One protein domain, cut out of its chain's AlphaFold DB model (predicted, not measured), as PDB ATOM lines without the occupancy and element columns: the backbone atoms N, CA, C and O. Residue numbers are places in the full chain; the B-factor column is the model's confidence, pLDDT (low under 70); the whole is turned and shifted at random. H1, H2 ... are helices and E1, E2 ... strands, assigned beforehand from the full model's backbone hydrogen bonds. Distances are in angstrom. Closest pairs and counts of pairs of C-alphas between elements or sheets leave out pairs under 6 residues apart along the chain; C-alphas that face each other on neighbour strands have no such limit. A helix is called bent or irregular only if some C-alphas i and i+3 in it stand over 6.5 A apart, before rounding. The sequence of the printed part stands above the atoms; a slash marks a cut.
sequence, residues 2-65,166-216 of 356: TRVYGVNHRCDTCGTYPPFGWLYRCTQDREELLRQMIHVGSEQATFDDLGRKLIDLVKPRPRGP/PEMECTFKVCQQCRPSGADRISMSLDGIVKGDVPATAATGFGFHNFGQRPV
ATOM      1  N   THR A   2      -0.566 -16.392 -42.146       89.12
ATOM      2  CA  THR A   2       0.756 -15.970 -41.641       89.12
ATOM      3  C   THR A   2       0.695 -15.701 -40.141       89.12
ATOM      4  O   THR A   2      -0.349 -15.305 -39.617       89.12
ATOM      5  N   ARG A   3       1.808 -15.913 -39.429       90.12
ATOM      6  CA  ARG A   3       1.922 -15.533 -38.015       90.12
ATOM      7  C   ARG A   3       2.054 -14.021 -37.907       90.12
ATOM      8  O   ARG A   3       2.997 -13.446 -38.440       90.12
ATOM      9  N   VAL A   4       1.133 -13.388 -37.193       89.00
ATOM     10  CA  VAL A   4       1.218 -11.962 -36.882       89.00
ATOM     11  C   VAL A   4       1.432 -11.804 -35.395       89.00
ATOM     12  O   VAL A   4       0.602 -12.203 -34.573       89.00
ATOM     13  N   TYR A   5       2.567 -11.212 -35.064       86.88
ATOM     14  CA  TYR A   5       2.953 -10.934 -33.702       86.88
ATOM     15  C   TYR A   5       2.304  -9.601 -33.299       86.88
ATOM     16  O   TYR A   5       2.317  -8.630 -34.058       86.88
ATOM     17  N   GLY A   6       1.719  -9.534 -32.102       78.06
ATOM     18  CA  GLY A   6       1.365  -8.243 -31.510       78.06
ATOM     19  C   GLY A   6       0.952  -8.355 -30.052       78.06
ATOM     20  O   GLY A   6       0.279  -9.305 -29.662       78.06
ATOM     21  N   VAL A   7       1.318  -7.344 -29.263       71.06
ATOM     22  CA  VAL A   7       0.983  -7.265 -27.829       71.06
ATOM     23  C   VAL A   7      -0.513  -7.055 -27.581       71.06
ATOM     24  O   VAL A   7      -1.049  -7.533 -26.587       71.06
ATOM     25  N   ASN A   8      -1.200  -6.405 -28.525       79.12
ATOM     26  CA  ASN A   8      -2.606  -6.019 -28.394       79.12
ATOM     27  C   ASN A   8      -3.558  -6.843 -29.272       79.12
ATOM     28  O   ASN A   8      -4.751  -6.550 -29.327       79.12
ATOM     29  N   HIS A   9      -3.058  -7.871 -29.963       82.00
ATOM     30  CA  HIS A   9      -3.902  -8.677 -30.840       82.00
ATOM     31  C   HIS A   9      -4.786  -9.630 -30.045       82.00
ATOM     32  O   HIS A   9      -4.308 -10.401 -29.214       82.00
ATOM     33  N   ARG A  10      -6.081  -9.612 -30.358       89.00
ATOM     34  CA  ARG A  10      -7.081 -10.536 -29.823       89.00
ATOM     35  C   ARG A  10      -7.550 -11.470 -30.926       89.00
ATOM     36  O   ARG A  10      -7.566 -11.093 -32.093       89.00
ATOM     37  N   CYS A  11      -7.878 -12.696 -30.541       86.75
ATOM     38  CA  CYS A  11      -8.519 -13.655 -31.431       86.75
ATOM     39  C   CYS A  11      -9.922 -13.158 -31.794       86.75
ATOM     40  O   CYS A  11     -10.702 -12.877 -30.886       86.75
ATOM     41  N   ASP A  12     -10.267 -13.119 -33.078       87.50
ATOM     42  CA  ASP A  12     -11.596 -12.682 -33.523       87.50
ATOM     43  C   ASP A  12     -12.685 -13.695 -33.129       87.50
ATOM     44  O   ASP A  12     -13.848 -13.340 -32.984       87.50
ATOM     45  N   THR A  13     -12.310 -14.959 -32.886       87.88
ATOM     46  CA  THR A  13     -13.242 -16.010 -32.449       87.88
ATOM     47  C   THR A  13     -13.526 -15.977 -30.945       87.88
ATOM     48  O   THR A  13     -14.674 -16.103 -30.539       87.88
ATOM     49  N   CYS A  14     -12.500 -15.849 -30.094       87.38
ATOM     50  CA  CYS A  14     -12.664 -15.967 -28.634       87.38
ATOM     51  C   CYS A  14     -12.370 -14.684 -27.847       87.38
ATOM     52  O   CYS A  14     -12.383 -14.708 -26.617       87.38
ATOM     53  N   GLY A  15     -12.005 -13.586 -28.513       87.25
ATOM     54  CA  GLY A  15     -11.678 -12.291 -27.897       87.25
ATOM     55  C   GLY A  15     -10.436 -12.280 -26.992       87.25
ATOM     56  O   GLY A  15     -10.063 -11.236 -26.445       87.25
ATOM     57  N   THR A  16      -9.781 -13.430 -26.816       84.44
ATOM     58  CA  THR A  16      -8.687 -13.622 -25.859       84.44
ATOM     59  C   THR A  16      -7.333 -13.346 -26.511       84.44
ATOM     60  O   THR A  16      -7.156 -13.522 -27.721       84.44
ATOM     61  N   TYR A  17      -6.365 -12.920 -25.699       85.38
ATOM     62  CA  TYR A  17      -4.975 -12.782 -26.119       85.38
ATOM     63  C   TYR A  17      -4.337 -14.151 -26.401       85.38
ATOM     64  O   TYR A  17      -4.573 -15.102 -25.650       85.38
ATOM     65  N   PRO A  18      -3.509 -14.276 -27.451       79.44
ATOM     66  CA  PRO A  18      -2.841 -15.532 -27.747       79.44
ATOM     67  C   PRO A  18      -1.849 -15.915 -26.642       79.44
ATOM     68  O   PRO A  18      -1.063 -15.069 -26.206       79.44
ATOM     69  N   PRO A  19      -1.786 -17.199 -26.249       72.88
ATOM     70  CA  PRO A  19      -0.839 -17.656 -25.232       72.88
ATOM     71  C   PRO A  19       0.625 -17.479 -25.661       72.88
ATOM     72  O   PRO A  19       1.492 -17.293 -24.811       72.88
ATOM     73  N   PHE A  20       0.897 -17.501 -26.970       78.56
ATOM     74  CA  PHE A  20       2.241 -17.384 -27.541       78.56
ATOM     75  C   PHE A  20       2.622 -15.957 -27.973       78.56
ATOM     76  O   PHE A  20       3.701 -15.765 -28.526       78.56
ATOM     77  N   GLY A  21       1.753 -14.957 -27.773       81.81
ATOM     78  CA  GLY A  21       2.022 -13.571 -28.196       81.81
ATOM     79  C   GLY A  21       1.866 -13.302 -29.704       81.81
ATOM     80  O   GLY A  21       2.233 -12.231 -30.186       81.81
ATOM     81  N   TRP A  22       1.305 -14.251 -30.458       88.44
ATOM     82  CA  TRP A  22       1.023 -14.112 -31.890       88.44
ATOM     83  C   TRP A  22      -0.246 -14.876 -32.297       88.44
ATOM     84  O   TRP A  22      -0.646 -15.827 -31.623       88.44
ATOM     85  N   LEU A  23      -0.877 -14.473 -33.403       91.25
ATOM     86  CA  LEU A  23      -2.077 -15.103 -33.981       91.25
ATOM     87  C   LEU A  23      -1.830 -15.563 -35.420       91.25
ATOM     88  O   LEU A  23      -0.926 -15.066 -36.093       91.25
ATOM     89  N   TYR A  24      -2.669 -16.473 -35.909       91.62
ATOM     90  CA  TYR A  24      -2.794 -16.737 -37.338       91.62
ATOM     91  C   TYR A  24      -3.632 -15.631 -37.971       91.62
ATOM     92  O   TYR A  24      -4.772 -15.441 -37.561       91.62
ATOM     93  N   ARG A  25      -3.103 -14.926 -38.971       90.19
ATOM     94  CA  ARG A  25      -3.869 -13.974 -39.788       90.19
ATOM     95  C   ARG A  25      -4.103 -14.545 -41.182       90.19
ATOM     96  O   ARG A  25      -3.196 -15.151 -41.765       90.19
ATOM     97  N   CYS A  26      -5.307 -14.349 -41.713       88.00
ATOM     98  CA  CYS A  26      -5.567 -14.559 -43.131       88.00
ATOM     99  C   CYS A  26      -4.663 -13.637 -43.964       88.00
ATOM    100  O   CYS A  26      -4.473 -12.468 -43.635       88.00
ATOM    101  N   THR A  27      -4.056 -14.182 -45.012       89.25
ATOM    102  CA  THR A  27      -3.169 -13.431 -45.912       89.25
ATOM    103  C   THR A  27      -3.475 -13.697 -47.377       89.25
ATOM    104  O   THR A  27      -2.618 -13.457 -48.216       89.25
ATOM    105  N   GLN A  28      -4.674 -14.203 -47.677       83.88
ATOM    106  CA  GLN A  28      -5.112 -14.473 -49.046       83.88
ATOM    107  C   GLN A  28      -5.044 -13.195 -49.891       83.88
ATOM    108  O   GLN A  28      -4.310 -13.138 -50.870       83.88
ATOM    109  N   ASP A  29      -5.701 -12.140 -49.415       87.56
ATOM    110  CA  ASP A  29      -5.725 -10.831 -50.075       87.56
ATOM    111  C   ASP A  29      -4.409 -10.071 -49.882       87.56
ATOM    112  O   ASP A  29      -3.890  -9.425 -50.792       87.56
ATOM    113  N   ARG A  30      -3.824 -10.189 -48.683       89.50
ATOM    114  CA  ARG A  30      -2.581  -9.502 -48.317       89.50
ATOM    115  C   ARG A  30      -1.417  -9.855 -49.233       89.50
ATOM    116  O   ARG A  30      -0.594  -8.991 -49.518       89.50
ATOM    117  N   GLU A  31      -1.303 -11.120 -49.625       90.31
ATOM    118  CA  GLU A  31      -0.215 -11.588 -50.484       90.31
ATOM    119  C   GLU A  31      -0.261 -10.890 -51.852       90.31
ATOM    120  O   GLU A  31       0.764 -10.393 -52.319       90.31
ATOM    121  N   GLU A  32      -1.451 -10.772 -52.446       88.94
ATOM    122  CA  GLU A  32      -1.655 -10.074 -53.720       88.94
ATOM    123  C   GLU A  32      -1.483  -8.559 -53.582       88.94
ATOM    124  O   GLU A  32      -0.819  -7.937 -54.412       88.94
ATOM    125  N   LEU A  33      -1.982  -7.964 -52.496       88.75
ATOM    126  CA  LEU A  33      -1.766  -6.546 -52.196       88.75
ATOM    127  C   LEU A  33      -0.276  -6.208 -52.049       88.75
ATOM    128  O   LEU A  33       0.186  -5.192 -52.566       88.75
ATOM    129  N   LEU A  34       0.504  -7.053 -51.368       91.00
ATOM    130  CA  LEU A  34       1.948  -6.850 -51.237       91.00
ATOM    131  C   LEU A  34       2.656  -6.994 -52.583       91.00
ATOM    132  O   LEU A  34       3.493  -6.154 -52.903       91.00
ATOM    133  N   ARG A  35       2.295  -7.994 -53.398       90.81
ATOM    134  CA  ARG A  35       2.810  -8.117 -54.773       90.81
ATOM    135  C   ARG A  35       2.506  -6.876 -55.604       90.81
ATOM    136  O   ARG A  35       3.388  -6.393 -56.309       90.81
ATOM    137  N   GLN A  36       1.301  -6.326 -55.474       88.25
ATOM    138  CA  GLN A  36       0.924  -5.090 -56.147       88.25
ATOM    139  C   GLN A  36       1.790  -3.918 -55.704       88.25
ATOM    140  O   GLN A  36       2.340  -3.208 -56.541       88.25
ATOM    141  N   MET A  37       1.943  -3.730 -54.393       87.62
ATOM    142  CA  MET A  37       2.762  -2.657 -53.834       87.62
ATOM    143  C   MET A  37       4.226  -2.763 -54.277       87.62
ATOM    144  O   MET A  37       4.820  -1.743 -54.617       87.62
ATOM    145  N   ILE A  38       4.782  -3.978 -54.331       90.50
ATOM    146  CA  ILE A  38       6.129  -4.235 -54.861       90.50
ATOM    147  C   ILE A  38       6.195  -3.862 -56.345       90.50
ATOM    148  O   ILE A  38       7.092  -3.128 -56.751       90.50
ATOM    149  N   HIS A  39       5.222  -4.309 -57.142       86.31
ATOM    150  CA  HIS A  39       5.166  -4.046 -58.580       86.31
ATOM    151  C   HIS A  39       5.158  -2.546 -58.912       86.31
ATOM    152  O   HIS A  39       5.868  -2.110 -59.814       86.31
ATOM    153  N   VAL A  40       4.403  -1.742 -58.157       84.81
ATOM    154  CA  VAL A  40       4.305  -0.283 -58.366       84.81
ATOM    155  C   VAL A  40       5.386   0.525 -57.642       84.81
ATOM    156  O   VAL A  40       5.297   1.758 -57.592       84.81
ATOM    157  N   GLY A  41       6.363  -0.153 -57.031       86.00
ATOM    158  CA  GLY A  41       7.472   0.463 -56.306       86.00
ATOM    159  C   GLY A  41       7.048   1.257 -55.067       86.00
ATOM    160  O   GLY A  41       7.653   2.280 -54.762       86.00
ATOM    161  N   SER A  42       5.984   0.843 -54.370       84.62
ATOM    162  CA  SER A  42       5.544   1.512 -53.141       84.62
ATOM    163  C   SER A  42       6.534   1.268 -52.002       84.62
ATOM    164  O   SER A  42       6.789   0.124 -51.619       84.62
ATOM    165  N   GLU A  43       7.028   2.345 -51.386       80.88
ATOM    166  CA  GLU A  43       7.930   2.270 -50.226       80.88
ATOM    167  C   GLU A  43       7.297   1.581 -49.009       80.88
ATOM    168  O   GLU A  43       7.998   1.115 -48.114       80.88
ATOM    169  N   GLN A  44       5.967   1.492 -48.983       82.81
ATOM    170  CA  GLN A  44       5.207   0.896 -47.891       82.81
ATOM    171  C   GLN A  44       5.014  -0.615 -48.029       82.81
ATOM    172  O   GLN A  44       4.481  -1.249 -47.117       82.81
ATOM    173  N   ALA A  45       5.475  -1.213 -49.133       85.75
ATOM    174  CA  ALA A  45       5.495  -2.664 -49.281       85.75
ATOM    175  C   ALA A  45       6.322  -3.335 -48.170       85.75
ATOM    176  O   ALA A  45       6.015  -4.447 -47.753       85.75
ATOM    177  N   THR A  46       7.364  -2.661 -47.678       89.06
ATOM    178  CA  THR A  46       8.329  -3.191 -46.704       89.06
ATOM    179  C   THR A  46       8.388  -2.311 -45.468       89.06
ATOM    180  O   THR A  46       8.351  -1.090 -45.592       89.06
ATOM    181  N   PHE A  47       8.562  -2.905 -44.287       87.25
ATOM    182  CA  PHE A  47       8.736  -2.130 -43.051       87.25
ATOM    183  C   PHE A  47      10.209  -1.937 -42.644       87.25
ATOM    184  O   PHE A  47      10.481  -1.132 -41.759       87.25
ATOM    185  N   ASP A  48      11.152  -2.664 -43.259       88.62
ATOM    186  CA  ASP A  48      12.575  -2.651 -42.900       88.62
ATOM    187  C   ASP A  48      13.529  -2.779 -44.105       88.62
ATOM    188  O   ASP A  48      13.132  -3.154 -45.212       88.62
ATOM    189  N   ASP A  49      14.817  -2.491 -43.881       90.00
ATOM    190  CA  ASP A  49      15.867  -2.540 -44.913       90.00
ATOM    191  C   ASP A  49      16.104  -3.948 -45.462       90.00
ATOM    192  O   ASP A  49      16.464  -4.112 -46.630       90.00
ATOM    193  N   LEU A  50      15.912  -4.981 -44.633       89.81
ATOM    194  CA  LEU A  50      15.997  -6.356 -45.109       89.81
ATOM    195  C   LEU A  50      14.870  -6.640 -46.103       89.81
ATOM    196  O   LEU A  50      15.127  -7.218 -47.153       89.81
ATOM    197  N   GLY A  51      13.649  -6.182 -45.815       91.31
ATOM    198  CA  GLY A  51      12.528  -6.278 -46.739       91.31
ATOM    199  C   GLY A  51      12.846  -5.634 -48.079       91.31
ATOM    200  O   GLY A  51      12.689  -6.288 -49.106       91.31
ATOM    201  N   ARG A  52      13.398  -4.414 -48.077       91.62
ATOM    202  CA  ARG A  52      13.803  -3.706 -49.310       91.62
ATOM    203  C   ARG A  52      14.802  -4.487 -50.165       91.62
ATOM    204  O   ARG A  52      14.782  -4.357 -51.377       91.62
ATOM    205  N   LYS A  53      15.661  -5.306 -49.552       92.12
ATOM    206  CA  LYS A  53      16.612  -6.172 -50.273       92.12
ATOM    207  C   LYS A  53      15.982  -7.469 -50.782       92.12
ATOM    208  O   LYS A  53      16.489  -8.060 -51.726       92.12
ATOM    209  N   LEU A  54      14.924  -7.949 -50.127       91.88
ATOM    210  CA  LEU A  54      14.289  -9.230 -50.442       91.88
ATOM    211  C   LEU A  54      13.122  -9.107 -51.425       91.88
ATOM    212  O   LEU A  54      12.761 -10.114 -52.029       91.88
ATOM    213  N   ILE A  55      12.529  -7.922 -51.608       93.38
ATOM    214  CA  ILE A  55      11.419  -7.738 -52.561       93.38
ATOM    215  C   ILE A  55      11.808  -8.070 -54.004       93.38
ATOM    216  O   ILE A  55      10.967  -8.583 -54.733       93.38
ATOM    217  N   ASP A  56      13.077  -7.900 -54.384       91.38
ATOM    218  CA  ASP A  56      13.585  -8.269 -55.716       91.38
ATOM    219  C   ASP A  56      13.533  -9.787 -55.974       91.38
ATOM    220  O   ASP A  56      13.599 -10.243 -57.117       91.38
ATOM    221  N   LEU A  57      13.402 -10.593 -54.915       91.25
ATOM    222  CA  LEU A  57      13.219 -12.041 -55.015       91.25
ATOM    223  C   LEU A  57      11.759 -12.432 -55.267       91.25
ATOM    224  O   LEU A  57      11.497 -13.580 -55.626       91.25
ATOM    225  N   VAL A  58      10.807 -11.514 -55.074       92.31
ATOM    226  CA  VAL A  58       9.381 -11.780 -55.275       92.31
ATOM    227  C   VAL A  58       9.088 -11.749 -56.769       92.31
ATOM    228  O   VAL A  58       9.033 -10.693 -57.396       92.31
ATOM    229  N   LYS A  59       8.881 -12.931 -57.342       88.56
ATOM    230  CA  LYS A  59       8.541 -13.100 -58.758       88.56
ATOM    231  C   LYS A  59       7.046 -13.374 -58.949       88.56
ATOM    232  O   LYS A  59       6.377 -13.826 -58.006       88.56
ATOM    233  N   PRO A  60       6.517 -13.144 -60.165       84.31
ATOM    234  CA  PRO A  60       5.200 -13.634 -60.538       84.31
ATOM    235  C   PRO A  60       5.102 -15.140 -60.331       84.31
ATOM    236  O   PRO A  60       6.008 -15.894 -60.698       84.31
ATOM    237  N   ARG A  61       4.000 -15.584 -59.724       81.69
ATOM    238  CA  ARG A  61       3.770 -17.012 -59.482       81.69
ATOM    239  C   ARG A  61       3.544 -17.709 -60.826       81.69
ATOM    240  O   ARG A  61       2.699 -17.227 -61.575       81.69
ATOM    241  N   PRO A  62       4.195 -18.850 -61.126       74.81
ATOM    242  CA  PRO A  62       4.085 -19.505 -62.435       74.81
ATOM    243  C   PRO A  62       2.641 -19.763 -62.889       74.81
ATOM    244  O   PRO A  62       2.310 -19.544 -64.049       74.81
ATOM    245  N   ARG A  63       1.763 -20.156 -61.958       79.56
ATOM    246  CA  ARG A  63       0.332 -20.429 -62.192       79.56
ATOM    247  C   ARG A  63      -0.592 -19.343 -61.621       79.56
ATOM    248  O   ARG A  63      -1.761 -19.604 -61.345       79.56
ATOM    249  N   GLY A  64      -0.055 -18.151 -61.365       81.38
ATOM    250  CA  GLY A  64      -0.793 -17.050 -60.755       81.38
ATOM    251  C   GLY A  64      -1.676 -16.288 -61.750       81.38
ATOM    252  O   GLY A  64      -1.508 -16.414 -62.964       81.38
ATOM    253  N   PRO A  65      -2.592 -15.439 -61.253       83.50
ATOM    254  CA  PRO A  65      -3.373 -14.547 -62.109       83.50
ATOM    255  C   PRO A  65      -2.489 -13.643 -62.981       83.50
ATOM    256  O   PRO A  65      -2.780 -13.460 -64.156       83.50
ATOM    257  N   PRO A 166      -7.717  -2.426 -50.788       79.94
ATOM    258  CA  PRO A 166      -7.134  -2.586 -49.454       79.94
ATOM    259  C   PRO A 166      -8.140  -2.539 -48.292       79.94
ATOM    260  O   PRO A 166      -7.931  -3.179 -47.266       79.94
ATOM    261  N   GLU A 167      -9.235  -1.793 -48.446       78.31
ATOM    262  CA  GLU A 167     -10.306  -1.701 -47.439       78.31
ATOM    263  C   GLU A 167     -11.149  -2.980 -47.331       78.31
ATOM    264  O   GLU A 167     -11.765  -3.231 -46.300       78.31
ATOM    265  N   MET A 168     -11.147  -3.799 -48.383       80.75
ATOM    266  CA  MET A 168     -11.872  -5.067 -48.469       80.75
ATOM    267  C   MET A 168     -11.003  -6.268 -48.079       80.75
ATOM    268  O   MET A 168     -11.464  -7.406 -48.145       80.75
ATOM    269  N   GLU A 169      -9.747  -6.041 -47.682       85.00
ATOM    270  CA  GLU A 169      -8.824  -7.106 -47.303       85.00
ATOM    271  C   GLU A 169      -9.345  -7.911 -46.104       85.00
ATOM    272  O   GLU A 169      -9.713  -7.364 -45.061       85.00
ATOM    273  N   CYS A 170      -9.264  -9.239 -46.184       85.69
ATOM    274  CA  CYS A 170      -9.506 -10.107 -45.044       85.69
ATOM    275  C   CYS A 170      -8.502  -9.847 -43.899       85.69
ATOM    276  O   CYS A 170      -7.335 -10.251 -43.937       85.69
ATOM    277  N   THR A 171      -8.974  -9.236 -42.809       87.94
ATOM    278  CA  THR A 171      -8.174  -8.992 -41.593       87.94
ATOM    279  C   THR A 171      -8.348 -10.054 -40.507       87.94
ATOM    280  O   THR A 171      -7.880  -9.846 -39.385       87.94
ATOM    281  N   PHE A 172      -9.014 -11.174 -40.815       90.50
ATOM    282  CA  PHE A 172      -9.361 -12.213 -39.843       90.50
ATOM    283  C   PHE A 172      -8.126 -12.789 -39.135       90.50
ATOM    284  O   PHE A 172      -7.146 -13.192 -39.777       90.50
ATOM    285  N   LYS A 173      -8.186 -12.851 -37.801       89.69
ATOM    286  CA  LYS A 173      -7.145 -13.352 -36.901       89.69
ATOM    287  C   LYS A 173      -7.704 -14.389 -35.936       89.69
ATOM    288  O   LYS A 173      -8.671 -14.145 -35.222       89.69
ATOM    289  N   VAL A 174      -7.018 -15.519 -35.811       89.88
ATOM    290  CA  VAL A 174      -7.441 -16.625 -34.944       89.88
ATOM    291  C   VAL A 174      -6.276 -17.188 -34.134       89.88
ATOM    292  O   VAL A 174      -5.130 -17.217 -34.588       89.88
ATOM    293  N   CYS A 175      -6.549 -17.601 -32.896       87.38
ATOM    294  CA  CYS A 175      -5.539 -18.186 -32.018       87.38
ATOM    295  C   CYS A 175      -5.366 -19.687 -32.259       87.38
ATOM    296  O   CYS A 175      -6.206 -20.357 -32.858       87.38
ATOM    297  N   GLN A 176      -4.277 -20.224 -31.719       86.75
ATOM    298  CA  GLN A 176      -3.895 -21.627 -31.850       86.75
ATOM    299  C   GLN A 176      -4.910 -22.567 -31.193       86.75
ATOM    300  O   GLN A 176      -5.064 -23.690 -31.651       86.75
ATOM    301  N   GLN A 177      -5.629 -22.105 -30.165       85.31
ATOM    302  CA  GLN A 177      -6.674 -22.893 -29.512       85.31
ATOM    303  C   GLN A 177      -7.951 -22.969 -30.357       85.31
ATOM    304  O   GLN A 177      -8.549 -24.032 -30.471       85.31
ATOM    305  N   CYS A 178      -8.372 -21.847 -30.950       82.44
ATOM    306  CA  CYS A 178      -9.569 -21.792 -31.791       82.44
ATOM    307  C   CYS A 178      -9.342 -22.423 -33.169       82.44
ATOM    308  O   CYS A 178     -10.286 -22.924 -33.771       82.44
ATOM    309  N   ARG A 179      -8.104 -22.403 -33.680       84.31
ATOM    310  CA  ARG A 179      -7.754 -23.028 -34.960       84.31
ATOM    311  C   ARG A 179      -6.347 -23.641 -34.929       84.31
ATOM    312  O   ARG A 179      -5.415 -23.042 -35.467       84.31
ATOM    313  N   PRO A 180      -6.174 -24.844 -34.355       81.38
ATOM    314  CA  PRO A 180      -4.876 -25.525 -34.326       81.38
ATOM    315  C   PRO A 180      -4.279 -25.749 -35.724       81.38
ATOM    316  O   PRO A 180      -3.093 -25.490 -35.929       81.38
ATOM    317  N   SER A 181      -5.123 -26.103 -36.704       78.94
ATOM    318  CA  SER A 181      -4.743 -26.332 -38.111       78.94
ATOM    319  C   SER A 181      -4.238 -25.089 -38.848       78.94
ATOM    320  O   SER A 181      -3.750 -25.180 -39.971       78.94
ATOM    321  N   GLY A 182      -4.293 -23.906 -38.224       77.25
ATOM    322  CA  GLY A 182      -3.622 -22.726 -38.761       77.25
ATOM    323  C   GLY A 182      -2.114 -22.938 -38.935       77.25
ATOM    324  O   GLY A 182      -1.527 -22.305 -39.808       77.25
ATOM    325  N   ALA A 183      -1.501 -23.853 -38.168       74.56
ATOM    326  CA  ALA A 183      -0.088 -24.213 -38.293       74.56
ATOM    327  C   ALA A 183       0.257 -24.782 -39.678       74.56
ATOM    328  O   ALA A 183       1.258 -24.376 -40.268       74.56
ATOM    329  N   ASP A 184      -0.596 -25.658 -40.207       75.25
ATOM    330  CA  ASP A 184      -0.377 -26.344 -41.485       75.25
ATOM    331  C   ASP A 184      -0.472 -25.364 -42.666       75.25
ATOM    332  O   ASP A 184       0.222 -25.491 -43.675       75.25
ATOM    333  N   ARG A 185      -1.263 -24.296 -42.488       74.81
ATOM    334  CA  ARG A 185      -1.505 -23.241 -43.481       74.81
ATOM    335  C   ARG A 185      -0.450 -22.122 -43.495       74.81
ATOM    336  O   ARG A 185      -0.698 -21.093 -44.125       74.81
ATOM    337  N   ILE A 186       0.678 -22.262 -42.790       77.50
ATOM    338  CA  ILE A 186       1.816 -21.304 -42.806       77.50
ATOM    339  C   ILE A 186       3.086 -21.957 -43.374       77.50
ATOM    340  O   ILE A 186       4.194 -21.439 -43.235       77.50
ATOM    341  N   SER A 187       2.964 -23.134 -43.980       76.25
ATOM    342  CA  SER A 187       4.108 -23.785 -44.600       76.25
ATOM    343  C   SER A 187       4.612 -22.972 -45.801       76.25
ATOM    344  O   SER A 187       3.842 -22.379 -46.554       76.25
ATOM    345  N   MET A 188       5.935 -22.926 -45.958       79.88
ATOM    346  CA  MET A 188       6.594 -22.462 -47.178       79.88
ATOM    347  C   MET A 188       7.408 -23.629 -47.727       79.88
ATOM    348  O   MET A 188       8.103 -24.309 -46.966       79.88
ATOM    349  N   SER A 189       7.337 -23.861 -49.036       83.38
ATOM    350  CA  SER A 189       8.123 -24.914 -49.677       83.38
ATOM    351  C   SER A 189       9.595 -24.516 -49.717       83.38
ATOM    352  O   SER A 189       9.945 -23.525 -50.353       83.38
ATOM    353  N   LEU A 190      10.474 -25.295 -49.078       85.38
ATOM    354  CA  LEU A 190      11.920 -25.063 -49.168       85.38
ATOM    355  C   LEU A 190      12.414 -25.175 -50.613       85.38
ATOM    356  O   LEU A 190      13.209 -24.351 -51.052       85.38
ATOM    357  N   ASP A 191      11.900 -26.149 -51.364       87.06
ATOM    358  CA  ASP A 191      12.193 -26.308 -52.789       87.06
ATOM    359  C   ASP A 191      11.686 -25.107 -53.608       87.06
ATOM    360  O   ASP A 191      12.406 -24.596 -54.463       87.06
ATOM    361  N   GLY A 192      10.498 -24.589 -53.278       84.44
ATOM    362  CA  GLY A 192       9.957 -23.363 -53.872       84.44
ATOM    363  C   GLY A 192      10.865 -22.159 -53.625       84.44
ATOM    364  O   GLY A 192      11.273 -21.493 -54.573       84.44
ATOM    365  N   ILE A 193      11.280 -21.939 -52.374       86.56
ATOM    366  CA  ILE A 193      12.210 -20.861 -52.009       86.56
ATOM    367  C   ILE A 193      13.541 -20.999 -52.763       86.56
ATOM    368  O   ILE A 193      14.037 -20.013 -53.304       86.56
ATOM    369  N   VAL A 194      14.098 -22.213 -52.859       86.44
ATOM    370  CA  VAL A 194      15.335 -22.483 -53.619       86.44
ATOM    371  C   VAL A 194      15.161 -22.170 -55.109       86.44
ATOM    372  O   VAL A 194      16.077 -21.647 -55.741       86.44
ATOM    373  N   LYS A 195      13.975 -22.425 -55.668       85.12
ATOM    374  CA  LYS A 195      13.608 -22.084 -57.053       85.12
ATOM    375  C   LYS A 195      13.234 -20.607 -57.244       85.12
ATOM    376  O   LYS A 195      12.963 -20.187 -58.369       85.12
ATOM    377  N   GLY A 196      13.262 -19.802 -56.181       82.75
ATOM    378  CA  GLY A 196      12.951 -18.374 -56.215       82.75
ATOM    379  C   GLY A 196      11.459 -18.043 -56.125       82.75
ATOM    380  O   GLY A 196      11.076 -16.930 -56.473       82.75
ATOM    381  N   ASP A 197      10.623 -18.975 -55.666       86.62
ATOM    382  CA  ASP A 197       9.222 -18.724 -55.311       86.62
ATOM    383  C   ASP A 197       9.137 -18.185 -53.877       86.62
ATOM    384  O   ASP A 197       8.805 -18.898 -52.929       86.62
ATOM    385  N   VAL A 198       9.537 -16.922 -53.706       91.12
ATOM    386  CA  VAL A 198       9.514 -16.237 -52.409       91.12
ATOM    387  C   VAL A 198       8.171 -15.518 -52.227       91.12
ATOM    388  O   VAL A 198       7.861 -14.612 -53.010       91.12
ATOM    389  N   PRO A 199       7.374 -15.859 -51.192       90.62
ATOM    390  CA  PRO A 199       6.141 -15.142 -50.892       90.62
ATOM    391  C   PRO A 199       6.400 -13.671 -50.558       90.62
ATOM    392  O   PRO A 199       7.345 -13.335 -49.839       90.62
ATOM    393  N   ALA A 200       5.520 -12.789 -51.019       92.44
ATOM    394  CA  ALA A 200       5.581 -11.360 -50.753       92.44
ATOM    395  C   ALA A 200       5.452 -11.076 -49.252       92.44
ATOM    396  O   ALA A 200       6.205 -10.263 -48.715       92.44
ATOM    397  N   THR A 201       4.576 -11.790 -48.541       92.00
ATOM    398  CA  THR A 201       4.486 -11.728 -47.070       92.00
ATOM    399  C   THR A 201       5.809 -12.070 -46.376       92.00
ATOM    400  O   THR A 201       6.192 -11.388 -45.425       92.00
ATOM    401  N   ALA A 202       6.556 -13.060 -46.870       90.81
ATOM    402  CA  ALA A 202       7.851 -13.443 -46.307       90.81
ATOM    403  C   ALA A 202       8.951 -12.410 -46.618       90.81
ATOM    404  O   ALA A 202       9.649 -11.953 -45.705       90.81
ATOM    405  N   ALA A 203       9.068 -11.993 -47.884       92.44
ATOM    406  CA  ALA A 203      10.055 -11.005 -48.323       92.44
ATOM    407  C   ALA A 203       9.890  -9.679 -47.567       92.44
ATOM    408  O   ALA A 203      10.825  -9.182 -46.938       92.44
ATOM    409  N   THR A 204       8.662  -9.165 -47.509       92.06
ATOM    410  CA  THR A 204       8.328  -7.909 -46.817       92.06
ATOM    411  C   THR A 204       8.400  -8.017 -45.293       92.06
ATOM    412  O   THR A 204       8.406  -6.997 -44.607       92.06
ATOM    413  N   GLY A 205       8.489  -9.240 -44.752       88.88
ATOM    414  CA  GLY A 205       8.478  -9.511 -43.313       88.88
ATOM    415  C   GLY A 205       7.136  -9.189 -42.660       88.88
ATOM    416  O   GLY A 205       7.046  -8.863 -41.469       88.88
ATOM    417  N   PHE A 206       6.072  -9.282 -43.450       90.38
ATOM    418  CA  PHE A 206       4.718  -9.170 -42.966       90.38
ATOM    419  C   PHE A 206       4.480 -10.163 -41.815       90.38
ATOM    420  O   PHE A 206       4.871 -11.324 -41.860       90.38
ATOM    421  N   GLY A 207       3.856  -9.675 -40.746       87.62
ATOM    422  CA  GLY A 207       3.752 -10.371 -39.456       87.62
ATOM    423  C   GLY A 207       4.675  -9.837 -38.359       87.62
ATOM    424  O   GLY A 207       4.284  -9.872 -37.192       87.62
ATOM    425  N   PHE A 208       5.811  -9.237 -38.729       87.38
ATOM    426  CA  PHE A 208       6.729  -8.562 -37.796       87.38
ATOM    427  C   PHE A 208       6.602  -7.039 -37.807       87.38
ATOM    428  O   PHE A 208       6.974  -6.394 -36.834       87.38
ATOM    429  N   HIS A 209       6.001  -6.475 -38.860       82.81
ATOM    430  CA  HIS A 209       5.716  -5.039 -39.000       82.81
ATOM    431  C   HIS A 209       5.141  -4.372 -37.737       82.81
ATOM    432  O   HIS A 209       5.532  -3.260 -37.405       82.81
ATOM    433  N   ASN A 210       4.285  -5.060 -36.977       81.44
ATOM    434  CA  ASN A 210       3.702  -4.512 -35.746       81.44
ATOM    435  C   ASN A 210       4.690  -4.388 -34.580       81.44
ATOM    436  O   ASN A 210       4.458  -3.600 -33.669       81.44
ATOM    437  N   PHE A 211       5.756  -5.183 -34.589       76.12
ATOM    438  CA  PHE A 211       6.863  -5.086 -33.641       76.12
ATOM    439  C   PHE A 211       7.958  -4.128 -34.121       76.12
ATOM    440  O   PHE A 211       8.854  -3.806 -33.350       76.12
ATOM    441  N   GLY A 212       7.915  -3.697 -35.387       79.25
ATOM    442  CA  GLY A 212       8.922  -2.821 -35.989       79.25
ATOM    443  C   GLY A 212      10.285  -3.478 -36.221       79.25
ATOM    444  O   GLY A 212      11.175  -2.840 -36.770       79.25
ATOM    445  N   GLN A 213      10.460  -4.749 -35.851       78.69
ATOM    446  CA  GLN A 213      11.708  -5.488 -36.028       78.69
ATOM    447  C   GLN A 213      11.446  -6.967 -36.308       78.69
ATOM    448  O   GLN A 213      10.495  -7.557 -35.788       78.69
ATOM    449  N   ARG A 214      12.313  -7.585 -37.114       80.12
ATOM    450  CA  ARG A 214      12.310  -9.038 -37.319       80.12
ATOM    451  C   ARG A 214      12.946  -9.734 -36.110       80.12
ATOM    452  O   ARG A 214      13.922  -9.214 -35.572       80.12
ATOM    453  N   PRO A 215      12.458 -10.912 -35.690       70.06
ATOM    454  CA  PRO A 215      13.117 -11.712 -34.667       70.06
ATOM    455  C   PRO A 215      14.396 -12.311 -35.259       70.06
ATOM    456  O   PRO A 215      14.382 -13.382 -35.863       70.06
ATOM    457  N   VAL A 216      15.506 -11.585 -35.135       65.25
ATOM    458  CA  VAL A 216      16.826 -12.076 -35.529       65.25
ATOM    459  C   VAL A 216      17.371 -12.912 -34.377       65.25
ATOM    460  O   VAL A 216      17.617 -12.398 -33.289       65.25
TER     461      VAL A 216
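AT A GLANCE: This is residues 2 to 65 and 166 to 216 of the 356 residues of the protein "Transport protein particle subunit bet5" of Verticillium dahliae VDG1 (UniProt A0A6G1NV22). The short helix H5 sits near the middle between H1 and H2, which both pack on it, and a small two-stranded hairpin, E1 and E2, also starts near the middle and has H3 packed beside it, with Ile 186 of H3 close to Thr 2 of E1. H4 lies off to one side, touching no other helix, and long stretches with no named element wind round these parts. The printed part has 115 residues with two named strands and then five named helices, in the order E1, E2, H1, H2, H3, H4, H5; under half of its residues are in named elements. The class is mostly helix, and the sheet, in the order E1 - E2, is antiparallel. The whole is compact, with a radius of gyration of the C-alphas of 14.4 A, and rounded, spanning 37 by 32 by 27 A.

IN THESE COORDINATES: E1 is residues 2 to 5, from C-alpha 2 at (0.756, -15.970, -41.641), and E2 is residues 22 to 25. H1, residues 28 to 39, is the longest helix, 17.5 A from C-alpha 28 at (-5.112, -14.473, -49.046) to C-alpha 39. H2 is residues 49 to 57, 14.1 A long, and only just irregular: C-alphas 53 and 56 are 6.6 A apart. H3 is residues 180 to 186, 11.6 A long. H4 is residues 190 to 194. H5 is residues 200 to 204, ending at C-alpha 204 (8.328, -7.909, -46.817).

HOW THE PARTS SIT: E1 and E2 form a hairpin, antiparallel at 144 degrees, with N 2 and O 25 at 2.9 A and N 23 and O 4 at 3.0 A, within hydrogen-bond range. Residues 24 to 25 of E2 also pair antiparallel with residues 173 to 174. The closest C-alphas of E1 and H3, Thr 2 and Ile 186, are 5.6 A apart. H1 touches H5 with residues 30 to 35 alone, closest at the C-alphas of Glu 31 and Ala 200, 5.8 A. H2 touches H5, closest at the C-alphas of Gly 51 and Thr 204, 4.5 A. H1 and H2 are close but not clearly touching, with the C-alphas of Ile 38 and Ile 55 at 6.7 A, and about perpendicular at 88 degrees. H4 is apart from H1, H2, H3 and H5. Every O i to N i+4 pair is within hydrogen-bond range in H4 and H5; H1 has 7 of 8, H2 3 of 5, and H3 0 of 3 but 4 of 4 O i to N i+3 pairs.

THE WHOLE: The two C-alphas farthest apart, Gly 15 and Lys 195, are 39.8 A from each other. Residues 66 to 165 are not printed, and C-alphas 65 and 166 are 17.8 A apart across the cut. The link E1 to E2, 16 residues, is long. The mean pLDDT of the printed part is 85.2, with residue 216 under 70.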